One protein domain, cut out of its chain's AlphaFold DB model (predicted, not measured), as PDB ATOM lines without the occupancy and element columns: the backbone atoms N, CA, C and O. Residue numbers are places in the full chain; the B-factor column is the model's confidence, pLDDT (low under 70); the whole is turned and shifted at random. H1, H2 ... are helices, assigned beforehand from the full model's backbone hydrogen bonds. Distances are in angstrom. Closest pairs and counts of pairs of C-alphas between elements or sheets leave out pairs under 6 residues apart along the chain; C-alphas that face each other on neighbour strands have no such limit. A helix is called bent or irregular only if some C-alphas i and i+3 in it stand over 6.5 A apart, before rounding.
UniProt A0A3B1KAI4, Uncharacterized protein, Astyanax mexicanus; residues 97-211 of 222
ATOM      1  N   LEU A  97       8.887 153.294  39.225       82.94
ATOM      2  CA  LEU A  97       9.685 152.060  39.226       82.94
ATOM      3  C   LEU A  97       9.273 151.085  40.338       82.94
ATOM      4  O   LEU A  97       9.355 149.870  40.155       82.94
ATOM      5  N   ALA A  98       8.851 151.602  41.494       79.88
ATOM      6  CA  ALA A  98       8.359 150.771  42.587       79.88
ATOM      7  C   ALA A  98       7.011 150.132  42.224       79.88
ATOM      8  O   ALA A  98       6.818 148.948  42.485       79.88
ATOM      9  N   LEU A  99       6.128 150.882  41.555       84.88
ATOM     10  CA  LEU A  99       4.844 150.380  41.065       84.88
ATOM     11  C   LEU A  99       5.024 149.272  40.022       84.88
ATOM     12  O   LEU A  99       4.356 148.249  40.133       84.88
ATOM     13  N   ILE A 100       5.957 149.422  39.074       87.88
ATOM     14  CA  ILE A 100       6.293 148.363  38.103       87.88
ATOM     15  C   ILE A 100       6.729 147.090  38.829       87.88
ATOM     16  O   ILE A 100       6.167 146.024  38.603       87.88
ATOM     17  N   LYS A 101       7.692 147.204  39.753       85.50
ATOM     18  CA  LYS A 101       8.190 146.046  40.511       85.50
ATOM     19  C   LYS A 101       7.090 145.383  41.335       85.50
ATOM     20  O   LYS A 101       7.056 144.159  41.419       85.50
ATOM     21  N   LEU A 102       6.218 146.177  41.953       84.25
ATOM     22  CA  LEU A 102       5.102 145.661  42.734       84.25
ATOM     23  C   LEU A 102       4.109 144.928  41.832       84.25
ATOM     24  O   LEU A 102       3.812 143.773  42.112       84.25
ATOM     25  N   ARG A 103       3.674 145.548  40.728       89.31
ATOM     26  CA  ARG A 103       2.800 144.931  39.718       89.31
ATOM     27  C   ARG A 103       3.371 143.605  39.226       89.31
ATOM     28  O   ARG A 103       2.660 142.607  39.223       89.31
ATOM     29  N   ASP A 104       4.637 143.588  38.823       90.62
ATOM     30  CA  ASP A 104       5.271 142.387  38.277       90.62
ATOM     31  C   ASP A 104       5.323 141.269  39.327       90.62
ATOM     32  O   ASP A 104       5.124 140.103  38.998       90.62
ATOM     33  N   ARG A 105       5.503 141.606  40.609       85.81
ATOM     34  CA  ARG A 105       5.351 140.638  41.704       85.81
ATOM     35  C   ARG A 105       3.914 140.158  41.858       85.81
ATOM     36  O   ARG A 105       3.731 138.955  41.971       85.81
ATOM     37  N   MET A 106       2.916 141.049  41.807       87.44
ATOM     38  CA  MET A 106       1.506 140.635  41.869       87.44
ATOM     39  C   MET A 106       1.175 139.664  40.732       87.44
ATOM     40  O   MET A 106       0.518 138.664  40.963       87.44
ATOM     41  N   ARG A 107       1.662 139.915  39.511       91.25
ATOM     42  CA  ARG A 107       1.427 139.037  38.351       91.25
ATOM     43  C   ARG A 107       2.050 137.649  38.498       91.25
ATOM     44  O   ARG A 107       1.528 136.701  37.926       91.25
ATOM     45  N   ASN A 108       3.158 137.549  39.227       89.81
ATOM     46  CA  ASN A 108       3.860 136.290  39.479       89.81
ATOM     47  C   ASN A 108       3.325 135.534  40.708       89.81
ATOM     48  O   ASN A 108       3.830 134.457  41.020       89.81
ATOM     49  N   ASP A 109       2.328 136.083  41.399       85.31
ATOM     50  CA  ASP A 109       1.676 135.473  42.551       85.31
ATOM     51  C   ASP A 109       0.209 135.133  42.207       85.31
ATOM     52  O   ASP A 109      -0.486 135.982  41.647       85.31
ATOM     53  N   PRO A 110      -0.305 133.925  42.506       89.31
ATOM     54  CA  PRO A 110      -1.683 133.561  42.158       89.31
ATOM     55  C   PRO A 110      -2.754 134.478  42.775       89.31
ATOM     56  O   PRO A 110      -3.750 134.808  42.120       89.31
ATOM     57  N   GLU A 111      -2.564 134.914  44.023       85.56
ATOM     58  CA  GLU A 111      -3.487 135.828  44.698       85.56
ATOM     59  C   GLU A 111      -3.329 137.253  44.157       85.56
ATOM     60  O   GLU A 111      -4.319 137.909  43.820       85.56
ATOM     61  N   GLY A 112      -2.088 137.707  43.980       87.50
ATOM     62  CA  GLY A 112      -1.782 138.988  43.348       87.50
ATOM     63  C   GLY A 112      -2.382 139.116  41.943       87.50
ATOM     64  O   GLY A 112      -2.957 140.156  41.611       87.50
ATOM     65  N   TYR A 113      -2.322 138.054  41.138       90.19
ATOM     66  CA  TYR A 113      -2.899 137.998  39.796       90.19
ATOM     67  C   TYR A 113      -4.425 138.100  39.839       90.19
ATOM     68  O   TYR A 113      -5.025 138.840  39.054       90.19
ATOM     69  N   THR A 114      -5.058 137.423  40.802       91.38
ATOM     70  CA  THR A 114      -6.505 137.512  41.036       91.38
ATOM     71  C   THR A 114      -6.909 138.944  41.395       91.38
ATOM     72  O   THR A 114      -7.838 139.492  40.805       91.38
ATOM     73  N   ILE A 115      -6.151 139.612  42.273       90.06
ATOM     74  CA  ILE A 115      -6.384 141.017  42.641       90.06
ATOM     75  C   ILE A 115      -6.237 141.951  41.431       90.06
ATOM     76  O   ILE A 115      -7.067 142.841  41.251       90.06
ATOM     77  N   LEU A 116      -5.217 141.761  40.586       90.94
ATOM     78  CA  LEU A 116      -5.046 142.562  39.363       90.94
ATOM     79  C   LEU A 116      -6.172 142.347  38.346       90.94
ATOM     80  O   LEU A 116      -6.522 143.275  37.614       90.94
ATOM     81  N   THR A 117      -6.734 141.139  38.310       91.69
ATOM     82  CA  THR A 117      -7.800 140.762  37.378       91.69
ATOM     83  C   THR A 117      -9.156 141.288  37.839       91.69
ATOM     84  O   THR A 117      -9.850 141.970  37.090       91.69
ATOM     85  N   GLU A 118      -9.536 141.003  39.083       92.12
ATOM     86  CA  GLU A 118     -10.876 141.299  39.606       92.12
ATOM     87  C   GLU A 118     -10.999 142.716  40.170       92.12
ATOM     88  O   GLU A 118     -12.101 143.232  40.361       92.12
ATOM     89  N   ARG A 119      -9.858 143.359  40.421       90.94
ATOM     90  CA  ARG A 119      -9.735 144.751  40.854       90.94
ATOM     91  C   ARG A 119     -10.638 145.125  42.037       90.94
ATOM     92  O   ARG A 119     -11.301 146.169  41.989       90.94
ATOM     93  N   PRO A 120     -10.648 144.338  43.134       90.81
ATOM     94  CA  PRO A 120     -11.464 144.649  44.301       90.81
ATOM     95  C   PRO A 120     -11.089 146.020  44.876       90.81
ATOM     96  O   PRO A 120      -9.917 146.418  44.862       90.81
ATOM     97  N   ARG A 121     -12.097 146.740  45.380       88.38
ATOM     98  CA  ARG A 121     -11.978 148.080  45.972       88.38
ATOM     99  C   ARG A 121     -12.450 148.059  47.415       88.38
ATOM    100  O   ARG A 121     -13.475 147.445  47.696       88.38
ATOM    101  N   ILE A 122     -11.737 148.751  48.301       86.56
ATOM    102  CA  ILE A 122     -12.185 148.987  49.680       86.56
ATOM    103  C   ILE A 122     -12.777 150.391  49.749       86.56
ATOM    104  O   ILE A 122     -12.056 151.383  49.791       86.56
ATOM    105  N   ARG A 123     -14.105 150.454  49.744       84.19
ATOM    106  CA  ARG A 123     -14.922 151.667  49.864       84.19
ATOM    107  C   ARG A 123     -15.999 151.475  50.919       84.19
ATOM    108  O   ARG A 123     -16.346 150.331  51.232       84.19
ATOM    109  N   LEU A 124     -16.611 152.560  51.394       83.62
ATOM    110  CA  LEU A 124     -17.779 152.439  52.280       83.62
ATOM    111  C   LEU A 124     -18.889 151.606  51.626       83.62
ATOM    112  O   LEU A 124     -19.486 150.760  52.276       83.62
ATOM    113  N   SER A 125     -19.109 151.775  50.320       82.44
ATOM    114  CA  SER A 125     -20.144 151.046  49.570       82.44
ATOM    115  C   SER A 125     -19.896 149.540  49.430       82.44
ATOM    116  O   SER A 125     -20.811 148.788  49.092       82.44
ATOM    117  N   THR A 126     -18.663 149.088  49.649       84.44
ATOM    118  CA  THR A 126     -18.288 147.669  49.557       84.44
ATOM    119  C   THR A 126     -18.225 146.981  50.915       84.44
ATOM    120  O   THR A 126     -18.239 145.753  50.957       84.44
ATOM    121  N   LEU A 127     -18.148 147.753  52.002       85.69
ATOM    122  CA  LEU A 127     -18.024 147.248  53.363       85.69
ATOM    123  C   LEU A 127     -19.389 147.201  54.050       85.69
ATOM    124  O   LEU A 127     -20.162 148.153  53.995       85.69
ATOM    125  N   ASP A 128     -19.660 146.107  54.753       88.12
ATOM    126  CA  ASP A 128     -20.825 145.999  55.630       88.12
ATOM    127  C   ASP A 128     -20.433 146.424  57.050       88.12
ATOM    128  O   ASP A 128     -20.015 145.610  57.878       88.12
ATOM    129  N   LEU A 129     -20.537 147.728  57.314       86.69
ATOM    130  CA  LEU A 129     -20.162 148.315  58.604       86.69
ATOM    131  C   LEU A 129     -21.025 147.774  59.752       86.69
ATOM    132  O   LEU A 129     -20.529 147.591  60.860       86.69
ATOM    133  N   ASN A 130     -22.298 147.464  59.485       87.69
ATOM    134  CA  ASN A 130     -23.195 146.904  60.493       87.69
ATOM    135  C   ASN A 130     -22.696 145.526  60.917       87.69
ATOM    136  O   ASN A 130     -22.473 145.293  62.106       87.69
ATOM    137  N   ARG A 131     -22.416 144.641  59.957       89.50
ATOM    138  CA  ARG A 131     -21.839 143.327  60.253       89.50
ATOM    139  C   ARG A 131     -20.484 143.447  60.941       89.50
ATOM    140  O   ARG A 131     -20.261 142.773  61.943       89.50
ATOM    141  N   MET A 132     -19.597 144.312  60.455       89.31
ATOM    142  CA  MET A 132     -18.281 144.521  61.067       89.31
ATOM    143  C   MET A 132     -18.388 144.985  62.527       89.31
ATOM    144  O   MET A 132     -17.593 144.552  63.359       89.31
ATOM    145  N   SER A 133     -19.401 145.792  62.865       88.88
ATOM    146  CA  SER A 133     -19.628 146.252  64.239       88.88
ATOM    147  C   SER A 133     -20.057 145.127  65.183       88.88
ATOM    148  O   SER A 133     -19.785 145.208  66.376       88.88
ATOM    149  N   THR A 134     -20.665 144.060  64.658       93.38
ATOM    150  CA  THR A 134     -21.080 142.886  65.446       93.38
ATOM    151  C   THR A 134     -19.974 141.846  65.631       93.38
ATOM    152  O   THR A 134     -20.167 140.878  66.366       93.38
ATOM    153  N   LEU A 135     -18.826 142.011  64.965       93.12
ATOM    154  CA  LEU A 135     -17.712 141.076  65.101       93.12
ATOM    155  C   LEU A 135     -17.068 141.176  66.498       93.12
ATOM    156  O   LEU A 135     -17.070 142.258  67.090       93.12
ATOM    157  N   PRO A 136     -16.470 140.083  67.011       93.81
ATOM    158  CA  PRO A 136     -15.767 140.099  68.291       93.81
ATOM    159  C   PRO A 136     -14.631 141.129  68.327       93.81
ATOM    160  O   PRO A 136     -13.953 141.351  67.316       93.81
ATOM    161  N   ASP A 137     -14.383 141.707  69.501       91.88
ATOM    162  CA  ASP A 137     -13.200 142.538  69.746       91.88
ATOM    163  C   ASP A 137     -11.913 141.741  69.465       91.88
ATOM    164  O   ASP A 137     -11.848 140.531  69.701       91.88
ATOM    165  N   GLY A 138     -10.900 142.397  68.895       86.81
ATOM    166  CA  GLY A 138      -9.678 141.759  68.402       86.81
ATOM    167  C   GLY A 138      -9.795 141.179  66.988       86.81
ATOM    168  O   GLY A 138      -8.778 140.840  66.382       86.81
ATOM    169  N   SER A 139     -11.000 141.079  66.417       90.31
ATOM    170  CA  SER A 139     -11.142 140.754  64.996       90.31
ATOM    171  C   SER A 139     -10.765 141.953  64.128       90.31
ATOM    172  O   SER A 139     -11.111 143.092  64.430       90.31
ATOM    173  N   LEU A 140     -10.122 141.701  62.986       87.31
ATOM    174  CA  LEU A 140      -9.680 142.773  62.092       87.31
ATOM    175  C   LEU A 140     -10.813 143.720  61.674       87.31
ATOM    176  O   LEU A 140     -10.606 144.925  61.611       87.31
ATOM    177  N   GLY A 141     -12.001 143.190  61.371       89.25
ATOM    178  CA  GLY A 141     -13.132 144.022  60.959       89.25
ATOM    179  C   GLY A 141     -13.595 144.965  62.072       89.25
ATOM    180  O   GLY A 141     -13.871 146.132  61.803       89.25
ATOM    181  N   ARG A 142     -13.620 144.485  63.322       91.19
ATOM    182  CA  ARG A 142     -13.964 145.286  64.503       91.19
ATOM    183  C   ARG A 142     -12.895 146.340  64.794       91.19
ATOM    184  O   ARG A 142     -13.236 147.503  64.991       91.19
ATOM    185  N   GLU A 143     -11.620 145.952  64.744       90.62
ATOM    186  CA  GLU A 143     -10.499 146.882  64.921       90.62
ATOM    187  C   GLU A 143     -10.458 147.949  63.832       90.62
ATOM    188  O   GLU A 143     -10.203 149.113  64.120       90.62
ATOM    189  N   TYR A 144     -10.753 147.580  62.584       89.44
ATOM    190  CA  TYR A 144     -10.734 148.531  61.479       89.44
ATOM    191  C   TYR A 144     -11.836 149.578  61.626       89.44
ATOM    192  O   TYR A 144     -11.580 150.760  61.417       89.44
ATOM    193  N   LEU A 145     -13.042 149.185  62.054       90.38
ATOM    194  CA  LEU A 145     -14.087 150.160  62.381       90.38
ATOM    195  C   LEU A 145     -13.668 151.104  63.505       90.38
ATOM    196  O   LEU A 145     -13.865 152.309  63.377       90.38
ATOM    197  N   ARG A 146     -13.079 150.567  64.579       89.56
ATOM    198  CA  ARG A 146     -12.561 151.377  65.686       89.56
ATOM    199  C   ARG A 146     -11.502 152.367  65.197       89.56
ATOM    200  O   ARG A 146     -11.597 153.548  65.507       89.56
ATOM    201  N   PHE A 147     -10.559 151.916  64.372       87.69
ATOM    202  CA  PHE A 147      -9.545 152.777  63.766       87.69
ATOM    203  C   PHE A 147     -10.171 153.919  62.954       87.69
ATOM    204  O   PHE A 147      -9.757 155.070  63.101       87.69
ATOM    205  N   LEU A 148     -11.159 153.620  62.105       87.38
ATOM    206  CA  LEU A 148     -11.841 154.631  61.291       87.38
ATOM    207  C   LEU A 148     -12.545 155.683  62.168       87.38
ATOM    208  O   LEU A 148     -12.410 156.879  61.903       87.38
ATOM    209  N   ASP A 149     -13.240 155.246  63.221       88.31
ATOM    210  CA  ASP A 149     -13.976 156.119  64.146       88.31
ATOM    211  C   ASP A 149     -13.034 157.008  64.979       88.31
ATOM    212  O   ASP A 149     -13.167 158.235  64.986       88.31
ATOM    213  N   GLU A 150     -12.006 156.419  65.597       86.81
ATOM    214  CA  GLU A 150     -11.020 157.136  66.419       86.81
ATOM    215  C   GLU A 150     -10.263 158.207  65.624       86.81
ATOM    216  O   GLU A 150     -10.018 159.310  66.120       86.81
ATOM    217  N   ASN A 151      -9.920 157.903  64.369       82.19
ATOM    218  CA  ASN A 151      -9.197 158.820  63.490       82.19
ATOM    219  C   ASN A 151     -10.120 159.760  62.704       82.19
ATOM    220  O   ASN A 151      -9.627 160.653  62.014       82.19
ATOM    221  N   LYS A 152     -11.446 159.596  62.820       84.44
ATOM    222  CA  LYS A 152     -12.468 160.367  62.092       84.44
ATOM    223  C   LYS A 152     -12.244 160.359  60.577       84.44
ATOM    224  O   LYS A 152     -12.419 161.376  59.903       84.44
ATOM    225  N   VAL A 153     -11.846 159.206  60.046       82.56
ATOM    226  CA  VAL A 153     -11.598 158.984  58.616       82.56
ATOM    227  C   VAL A 153     -12.558 157.938  58.065       82.56
ATOM    228  O   VAL A 153     -13.128 157.129  58.790       82.56
ATOM    229  N   THR A 154     -12.725 157.934  56.749       83.19
ATOM    230  CA  THR A 154     -13.477 156.900  56.035       83.19
ATOM    231  C   THR A 154     -12.610 156.313  54.926       83.19
ATOM    232  O   THR A 154     -11.727 157.017  54.424       83.19
ATOM    233  N   PRO A 155     -12.865 155.070  54.474       80.25
ATOM    234  CA  PRO A 155     -12.162 154.500  53.322       80.25
ATOM    235  C   PRO A 155     -12.177 155.419  52.087       80.25
ATOM    236  O   PRO A 155     -11.203 155.485  51.343       80.25
ATOM    237  N   ASP A 156     -13.253 156.194  51.918       80.75
ATOM    238  CA  ASP A 156     -13.451 157.094  50.780       80.75
ATOM    239  C   ASP A 156     -12.763 158.466  50.945       80.75
ATOM    240  O   ASP A 156     -12.689 159.235  49.990       80.75
ATOM    241  N   THR A 157     -12.229 158.797  52.128       74.25
ATOM    242  CA  THR A 157     -11.471 160.054  52.333       74.25
ATOM    243  C   THR A 157     -10.106 160.053  51.643       74.25
ATOM    244  O   THR A 157      -9.479 161.106  51.495       74.25
ATOM    245  N   ARG A 158      -9.625 158.889  51.193       76.19
ATOM    246  CA  ARG A 158      -8.352 158.764  50.483       76.19
ATOM    247  C   ARG A 158      -8.462 159.350  49.078       76.19
ATOM    248  O   ARG A 158      -9.330 158.977  48.299       76.19
ATOM    249  N   ALA A 159      -7.527 160.237  48.738       76.44
ATOM    250  CA  ALA A 159      -7.467 160.835  47.410       76.44
ATOM    251  C   ALA A 159      -7.317 159.760  46.321       76.44
ATOM    252  O   ALA A 159      -6.441 158.892  46.413       76.44
ATOM    253  N   ASP A 160      -8.134 159.867  45.273       85.19
ATOM    254  CA  ASP A 160      -7.969 159.065  44.064       85.19
ATOM    255  C   ASP A 160      -6.616 159.361  43.400       85.19
ATOM    256  O   ASP A 160      -6.137 160.499  43.410       85.19
ATOM    257  N   VAL A 161      -5.999 158.334  42.820       87.19
ATOM    258  CA  VAL A 161      -4.791 158.455  41.991       87.19
ATOM    259  C   VAL A 161      -5.111 159.251  40.724       87.19
ATOM    260  O   VAL A 161      -6.151 159.030  40.112       87.19
ATOM    261  N   ARG A 162      -4.236 160.171  40.301       86.31
ATOM    262  CA  ARG A 162      -4.486 161.078  39.158       86.31
ATOM    263  C   ARG A 162      -3.316 161.219  38.187       86.31
ATOM    264  O   ARG A 162      -3.559 161.521  37.028       86.31
ATOM    265  N   PHE A 163      -2.085 160.997  38.630       86.88
ATOM    266  CA  PHE A 163      -0.844 161.354  37.931       86.88
ATOM    267  C   PHE A 163       0.005 160.143  37.511       86.88
ATOM    268  O   PHE A 163       1.181 160.285  37.159       86.88
ATOM    269  N   VAL A 164      -0.571 158.940  37.565       87.56
ATOM    270  CA  VAL A 164       0.077 157.712  37.098       87.56
ATOM    271  C   VAL A 164      -0.359 157.460  35.659       87.56
ATOM    272  O   VAL A 164      -1.530 157.233  35.399       87.56
ATOM    273  N   ASP A 165       0.577 157.490  34.712       89.69
ATOM    274  CA  ASP A 165       0.277 157.355  33.278       89.69
ATOM    275  C   ASP A 165       0.245 155.885  32.814       89.69
ATOM    276  O   ASP A 165       0.794 155.537  31.774       89.69
ATOM    277  N   ASP A 166      -0.367 155.013  33.614       90.94
ATOM    278  CA  ASP A 166      -0.633 153.604  33.306       90.94
ATOM    279  C   ASP A 166      -1.821 153.147  34.166       90.94
ATOM    280  O   ASP A 166      -1.836 153.363  35.378       90.94
ATOM    281  N   GLU A 167      -2.840 152.566  33.535       93.00
ATOM    282  CA  GLU A 167      -4.116 152.226  34.175       93.00
ATOM    283  C   GLU A 167      -3.980 151.129  35.243       93.00
ATOM    284  O   GLU A 167      -4.576 151.218  36.321       93.00
ATOM    285  N   GLU A 168      -3.139 150.129  34.997       91.88
ATOM    286  CA  GLU A 168      -2.917 149.027  35.927       91.88
ATOM    287  C   GLU A 168      -2.000 149.471  37.073       91.88
ATOM    288  O   GLU A 168      -2.273 149.168  38.235       91.88
ATOM    289  N   LEU A 169      -0.957 150.265  36.796       91.19
ATOM    290  CA  LEU A 169      -0.123 150.857  37.850       91.19
ATOM    291  C   LEU A 169      -0.909 151.852  38.709       91.19
ATOM    292  O   LEU A 169      -0.671 151.936  39.916       91.19
ATOM    293  N   ALA A 170      -1.851 152.591  38.119       90.94
ATOM    294  CA  ALA A 170      -2.754 153.462  38.861       90.94
ATOM    295  C   ALA A 170      -3.645 152.648  39.804       90.94
ATOM    296  O   ALA A 170      -3.816 153.029  40.966       90.94
ATOM    297  N   TYR A 171      -4.144 151.492  39.353       91.56
ATOM    298  CA  TYR A 171      -4.857 150.558  40.219       91.56
ATOM    299  C   TYR A 171      -3.975 150.044  41.361       91.56
ATOM    300  O   TYR A 171      -4.400 150.102  42.514       91.56
ATOM    301  N   VAL A 172      -2.737 149.621  41.082       90.75
ATOM    302  CA  VAL A 172      -1.786 149.167  42.115       90.75
ATOM    303  C   VAL A 172      -1.524 150.268  43.147       90.75
ATOM    304  O   VAL A 172      -1.590 150.017  44.351       90.75
ATOM    305  N   MET A 173      -1.294 151.504  42.699       88.75
ATOM    306  CA  MET A 173      -1.087 152.656  43.579       88.75
ATOM    307  C   MET A 173      -2.323 152.960  44.431       88.75
ATOM    308  O   MET A 173      -2.219 153.293  45.612       88.75
ATOM    309  N   GLN A 174      -3.512 152.837  43.853       88.88
ATOM    310  CA  GLN A 174      -4.748 153.087  44.572       88.88
ATOM    311  C   GLN A 174      -5.050 151.976  45.581       88.88
ATOM    312  O   GLN A 174      -5.430 152.265  46.714       88.88
ATOM    313  N   ARG A 175      -4.824 150.714  45.210       87.69
ATOM    314  CA  ARG A 175      -4.936 149.564  46.111       87.69
ATOM    315  C   ARG A 175      -3.984 149.713  47.291       87.69
ATOM    316  O   ARG A 175      -4.381 149.477  48.426       87.69
ATOM    317  N   TYR A 176      -2.765 150.180  47.026       84.00
ATOM    318  CA  TYR A 176      -1.781 150.508  48.047       84.00
ATOM    319  C   TYR A 176      -2.304 151.543  49.068       84.00
ATOM    320  O   TYR A 176      -2.136 151.353  50.272       84.00
ATOM    321  N   ARG A 177      -3.001 152.596  48.616       85.50
ATOM    322  CA  ARG A 177      -3.632 153.586  49.515       85.50
ATOM    323  C   ARG A 177      -4.729 152.987  50.380       85.50
ATOM    324  O   ARG A 177      -4.817 153.319  51.552       85.50
ATOM    325  N   GLU A 178      -5.554 152.125  49.799       85.56
ATOM    326  CA  GLU A 178      -6.680 151.504  50.499       85.56
ATOM    327  C   GLU A 178      -6.220 150.551  51.605       85.56
ATOM    328  O   GLU A 178      -6.784 150.542  52.696       85.56
ATOM    329  N   VAL A 179      -5.175 149.757  51.350       84.56
ATOM    330  CA  VAL A 179      -4.655 148.815  52.356       84.56
ATOM    331  C   VAL A 179      -3.808 149.497  53.428       84.56
ATOM    332  O   VAL A 179      -3.609 148.920  54.490       84.56
ATOM    333  N   HIS A 180      -3.330 150.721  53.201       82.25
ATOM    334  CA  HIS A 180      -2.514 151.457  54.169       82.25
ATOM    335  C   HIS A 180      -3.213 151.624  55.529       82.25
ATOM    336  O   HIS A 180      -2.594 151.407  56.567       82.25
ATOM    337  N   ASP A 181      -4.510 151.947  55.537       79.50
ATOM    338  CA  ASP A 181      -5.288 152.093  56.779       79.50
ATOM    339  C   ASP A 181      -5.544 150.745  57.471       79.50
ATOM    340  O   ASP A 181      -5.526 150.647  58.701       79.50
ATOM    341  N   LEU A 182      -5.685 149.673  56.686       82.81
ATOM    342  CA  LEU A 182      -5.731 148.313  57.227       82.81
ATOM    343  C   LEU A 182      -4.399 147.909  57.865       82.81
ATOM    344  O   LEU A 182      -4.405 147.199  58.865       82.81
ATOM    345  N   LEU A 183      -3.264 148.367  57.329       82.00
ATOM    346  CA  LEU A 183      -1.948 148.097  57.912       82.00
ATOM    347  C   LEU A 183      -1.758 148.814  59.250       82.00
ATOM    348  O   LEU A 183      -1.243 148.196  60.179       82.00
ATOM    349  N   HIS A 184      -2.206 150.069  59.378       82.25
ATOM    350  CA  HIS A 184      -2.239 150.756  60.680       82.25
ATOM    351  C   HIS A 184      -3.037 149.955  61.704       82.25
ATOM    352  O   HIS A 184      -2.555 149.712  62.808       82.25
ATOM    353  N   THR A 185      -4.216 149.484  61.300       84.00
ATOM    354  CA  THR A 185      -5.103 148.683  62.149       84.00
ATOM    355  C   THR A 185      -4.452 147.366  62.565       84.00
ATOM    356  O   THR A 185      -4.399 147.046  63.748       84.00
ATOM    357  N   LEU A 186      -3.927 146.605  61.602       82.62
ATOM    358  CA  LEU A 186      -3.334 145.290  61.847       82.62
ATOM    359  C   LEU A 186      -2.106 145.374  62.763       82.62
ATOM    360  O   LEU A 186      -1.877 144.478  63.571       82.62
ATOM    361  N   LEU A 187      -1.308 146.433  62.616       79.62
ATOM    362  CA  LEU A 187      -0.073 146.627  63.375       79.62
ATOM    363  C   LEU A 187      -0.284 147.416  64.674       79.62
ATOM    364  O   LEU A 187       0.673 147.594  65.423       79.62
ATOM    365  N   GLY A 188      -1.502 147.903  64.939       75.81
ATOM    366  CA  GLY A 188      -1.804 148.753  66.093       75.81
ATOM    367  C   GLY A 188      -1.021 150.070  66.098       75.81
ATOM    368  O   GLY A 188      -0.733 150.616  67.163       75.81
ATOM    369  N   MET A 189      -0.623 150.563  64.921       75.38
ATOM    370  CA  MET A 189       0.200 151.764  64.809       75.38
ATOM    371  C   MET A 189      -0.682 153.019  64.770       75.38
ATOM    372  O   MET A 189      -1.647 153.065  64.007       75.38
ATOM    373  N   PRO A 190      -0.362 154.061  65.559       72.88
ATOM    374  CA  PRO A 190      -1.116 155.307  65.535       72.88
ATOM    375  C   PRO A 190      -0.900 156.066  64.216       72.88
ATOM    376  O   PRO A 190       0.175 156.023  63.629       72.88
ATOM    377  N   THR A 191      -1.866 156.883  63.801       66.12
ATOM    378  CA  THR A 191      -1.752 157.763  62.615       66.12
ATOM    379  C   THR A 191      -0.898 159.014  62.853       66.12
ATOM    380  O   THR A 191      -0.810 159.898  61.998       66.12
ATOM    381  N   ASN A 192      -0.243 159.112  64.014       73.50
ATOM    382  CA  ASN A 192       0.702 160.184  64.292       73.50
ATOM    383  C   ASN A 192       1.929 160.082  63.367       73.50
ATOM    384  O   ASN A 192       2.170 159.067  62.714       73.50
ATOM    385  N   MET A 193       2.737 161.143  63.316       66.81
ATOM    386  CA  MET A 193       3.877 161.215  62.398       66.81
ATOM    387  C   MET A 193       4.808 159.992  62.505       66.81
ATOM    388  O   MET A 193       5.234 159.465  61.483       66.81
ATOM    389  N   LEU A 194       5.072 159.490  63.716       63.81
ATOM    390  CA  LEU A 194       5.921 158.314  63.934       63.81
ATOM    391  C   LEU A 194       5.301 157.026  63.379       63.81
ATOM    392  O   LEU A 194       5.999 156.256  62.720       63.81
ATOM    393  N   GLY A 195       4.006 156.799  63.593       60.12
ATOM    394  CA  GLY A 195       3.332 155.629  63.034       60.12
ATOM    395  C   GLY A 195       3.172 155.709  61.516       60.12
ATOM    396  O   GLY A 195       3.327 154.696  60.839       60.12
ATOM    397  N   MET A 196       3.028 156.907  60.942       64.38
ATOM    398  CA  MET A 196       3.077 157.100  59.487       64.38
ATOM    399  C   MET A 196       4.445 156.727  58.894       64.38
ATOM    400  O   MET A 196       4.493 156.024  57.884       64.38
ATOM    401  N   TRP A 197       5.554 157.132  59.525       68.00
ATOM    402  CA  TRP A 197       6.898 156.708  59.105       68.00
ATOM    403  C   TRP A 197       7.083 155.200  59.223       68.00
ATOM    404  O   TRP A 197       7.678 154.586  58.340       68.00
ATOM    405  N   TYR A 198       6.550 154.601  60.287       60.62
ATOM    406  CA  TYR A 198       6.620 153.164  60.488       60.62
ATOM    407  C   TYR A 198       5.834 152.407  59.421       60.62
ATOM    408  O   TYR A 198       6.387 151.506  58.804       60.62
ATOM    409  N   ILE A 199       4.591 152.796  59.120       64.12
ATOM    410  CA  ILE A 199       3.830 152.163  58.037       64.12
ATOM    411  C   ILE A 199       4.510 152.387  56.693       64.12
ATOM    412  O   ILE A 199       4.634 151.441  55.922       64.12
ATOM    413  N   GLN A 200       5.023 153.584  56.410       67.44
ATOM    414  CA  GLN A 200       5.771 153.822  55.178       67.44
ATOM    415  C   GLN A 200       7.012 152.918  55.090       67.44
ATOM    416  O   GLN A 200       7.294 152.366  54.028       67.44
ATOM    417  N   LEU A 201       7.729 152.719  56.199       55.22
ATOM    418  CA  LEU A 201       8.862 151.803  56.281       55.22
ATOM    419  C   LEU A 201       8.422 150.351  56.075       55.22
ATOM    420  O   LEU A 201       9.018 149.666  55.248       55.22
ATOM    421  N   VAL A 202       7.378 149.892  56.769       59.41
ATOM    422  CA  VAL A 202       6.824 148.541  56.614       59.41
ATOM    423  C   VAL A 202       6.417 148.317  55.172       59.41
ATOM    424  O   VAL A 202       6.790 147.306  54.602       59.41
ATOM    425  N   VAL A 203       5.747 149.268  54.534       61.53
ATOM    426  CA  VAL A 203       5.397 149.170  53.118       61.53
ATOM    427  C   VAL A 203       6.644 149.069  52.262       61.53
ATOM    428  O   VAL A 203       6.707 148.194  51.407       61.53
ATOM    429  N   VAL A 204       7.622 149.958  52.430       60.97
ATOM    430  CA  VAL A 204       8.841 149.943  51.611       60.97
ATOM    431  C   VAL A 204       9.574 148.613  51.784       60.97
ATOM    432  O   VAL A 204      10.061 148.051  50.806       60.97
ATOM    433  N   VAL A 205       9.610 148.075  53.001       55.59
ATOM    434  CA  VAL A 205      10.202 146.773  53.317       55.59
ATOM    435  C   VAL A 205       9.372 145.635  52.716       55.59
ATOM    436  O   VAL A 205       9.922 144.800  52.012       55.59
ATOM    437  N   VAL A 206       8.056 145.613  52.891       55.12
ATOM    438  CA  VAL A 206       7.151 144.571  52.376       55.12
ATOM    439  C   VAL A 206       7.120 144.575  50.846       55.12
ATOM    440  O   VAL A 206       7.278 143.525  50.219       55.12
ATOM    441  N   ALA A 207       7.035 145.752  50.227       54.22
ATOM    442  CA  ALA A 207       7.115 145.944  48.783       54.22
ATOM    443  C   ALA A 207       8.493 145.569  48.220       54.22
ATOM    444  O   ALA A 207       8.578 145.181  47.057       54.22
ATOM    445  N   LYS A 208       9.566 145.643  49.023       50.44
ATOM    446  CA  LYS A 208      10.930 145.261  48.624       50.44
ATOM    447  C   LYS A 208      11.251 143.789  48.893       50.44
ATOM    448  O   LYS A 208      11.904 143.179  48.047       50.44
ATOM    449  N   TYR A 209      10.727 143.184  49.954       42.62
ATOM    450  CA  TYR A 209      11.166 141.870  50.440       42.62
ATOM    451  C   TYR A 209      10.083 140.791  50.484       42.62
ATOM    452  O   TYR A 209      10.403 139.650  50.182       42.62
ATOM    453  N   CYS A 210       8.830 141.117  50.810       40.94
ATOM    454  CA  CYS A 210       7.835 140.077  51.092       40.94
ATOM    455  C   CYS A 210       6.822 139.844  49.974       40.94
ATOM    456  O   CYS A 210       6.236 138.774  49.939       40.94
ATOM    457  N   GLY A 211       6.561 140.796  49.073       43.28
ATOM    458  CA  GLY A 211       5.512 140.625  48.051       43.28
ATOM    459  C   GLY A 211       4.078 140.591  48.614       43.28
ATOM    460  O   GLY A 211       3.145 140.899  47.888       43.28
TER     461      GLY A 211
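AT A GLANCE: This is residues 97 to 211 of the 222 residues of an uncharacterized protein of Astyanax mexicanus (UniProt A0A3B1KAI4). One long helix, H5, runs through the middle along the longest axis, with a helix set across it near each end: H1 near its start and H4 near its end. H2 makes a corner with H1, the small H3 packs on H4, and H6 folds back from the end of H5 at a slant, towards H1. The 115 printed residues have six named helices, in the order H1 to H6, and no named strand; the class is all helix. The whole is compact, with a radius of gyration of the C-alphas of 14.8 A and spans of 38 by 31 by 27 A.

IN THESE COORDINATES: Find C-alpha 97 at (9.685, 152.060, 39.226); from there H1 runs to residue 107, 15.4 A away. H2 follows at residues 110 to 118, then H3 at residues 129 to 133. H4 takes residues 140 to 151 and measures 16.1 A. Look next for C-alpha 167 at (-4.116, 152.226, 34.175), where H5 begins; it reaches residue 187 after 30.0 A, with a kink of 37 degrees near residue 181. H5 is neither bent nor irregular, but only just: C-alphas 178 and 181 are 6.5 A apart. H6, residues 193 to 209, measures 23.9 A and ends at C-alpha 209, (11.166, 141.870, 50.440).

HOW THE PARTS SIT: Begin with H5, the hub, which touches three helices. With residues 168 to 173 alone it touches H1, about perpendicular at 85 degrees; the closest C-alphas are those of Leu 99 and Leu 169, 5.9 A apart. With residues 182 to 186 alone it touches H4, about perpendicular at 90 degrees; here the closest C-alphas, of Tyr 144 and Thr 185, are 5.7 A apart. Residues 180 to 184 of H5 touch residues 195 to 199 of H6, at a steep tilt of 57 degrees, opposite ways; the C-alphas of His 184 and Ile 199 come closest, at 6.8 A. H1 and H2 touch only at the corner by their link, the closest C-alphas being those of Met 106 and Gly 112, 4.0 A apart. H3 touches H4 at residues 141 to 145 alone, closest at the C-alphas of Met 132 and Gly 141, 5.2 A. H1 and H6 are close but not clearly touching, while H4 and H6 are apart. Every O i to N i+4 pair is within hydrogen-bond range in H1, H2, H3, H4 and H6; in H5, 15 of 17 are.

THE WHOLE: The two C-alphas farthest apart, of Pro 136 and Asp 165, are 42.2 A from each other. The printed part has no cut. The link from H4 to H5, residues 152 to 166, is long. The mean pLDDT of the printed part is 81.5; look for values under 70 at residue 191 and residues 193 to 211, where the model's confidence is low.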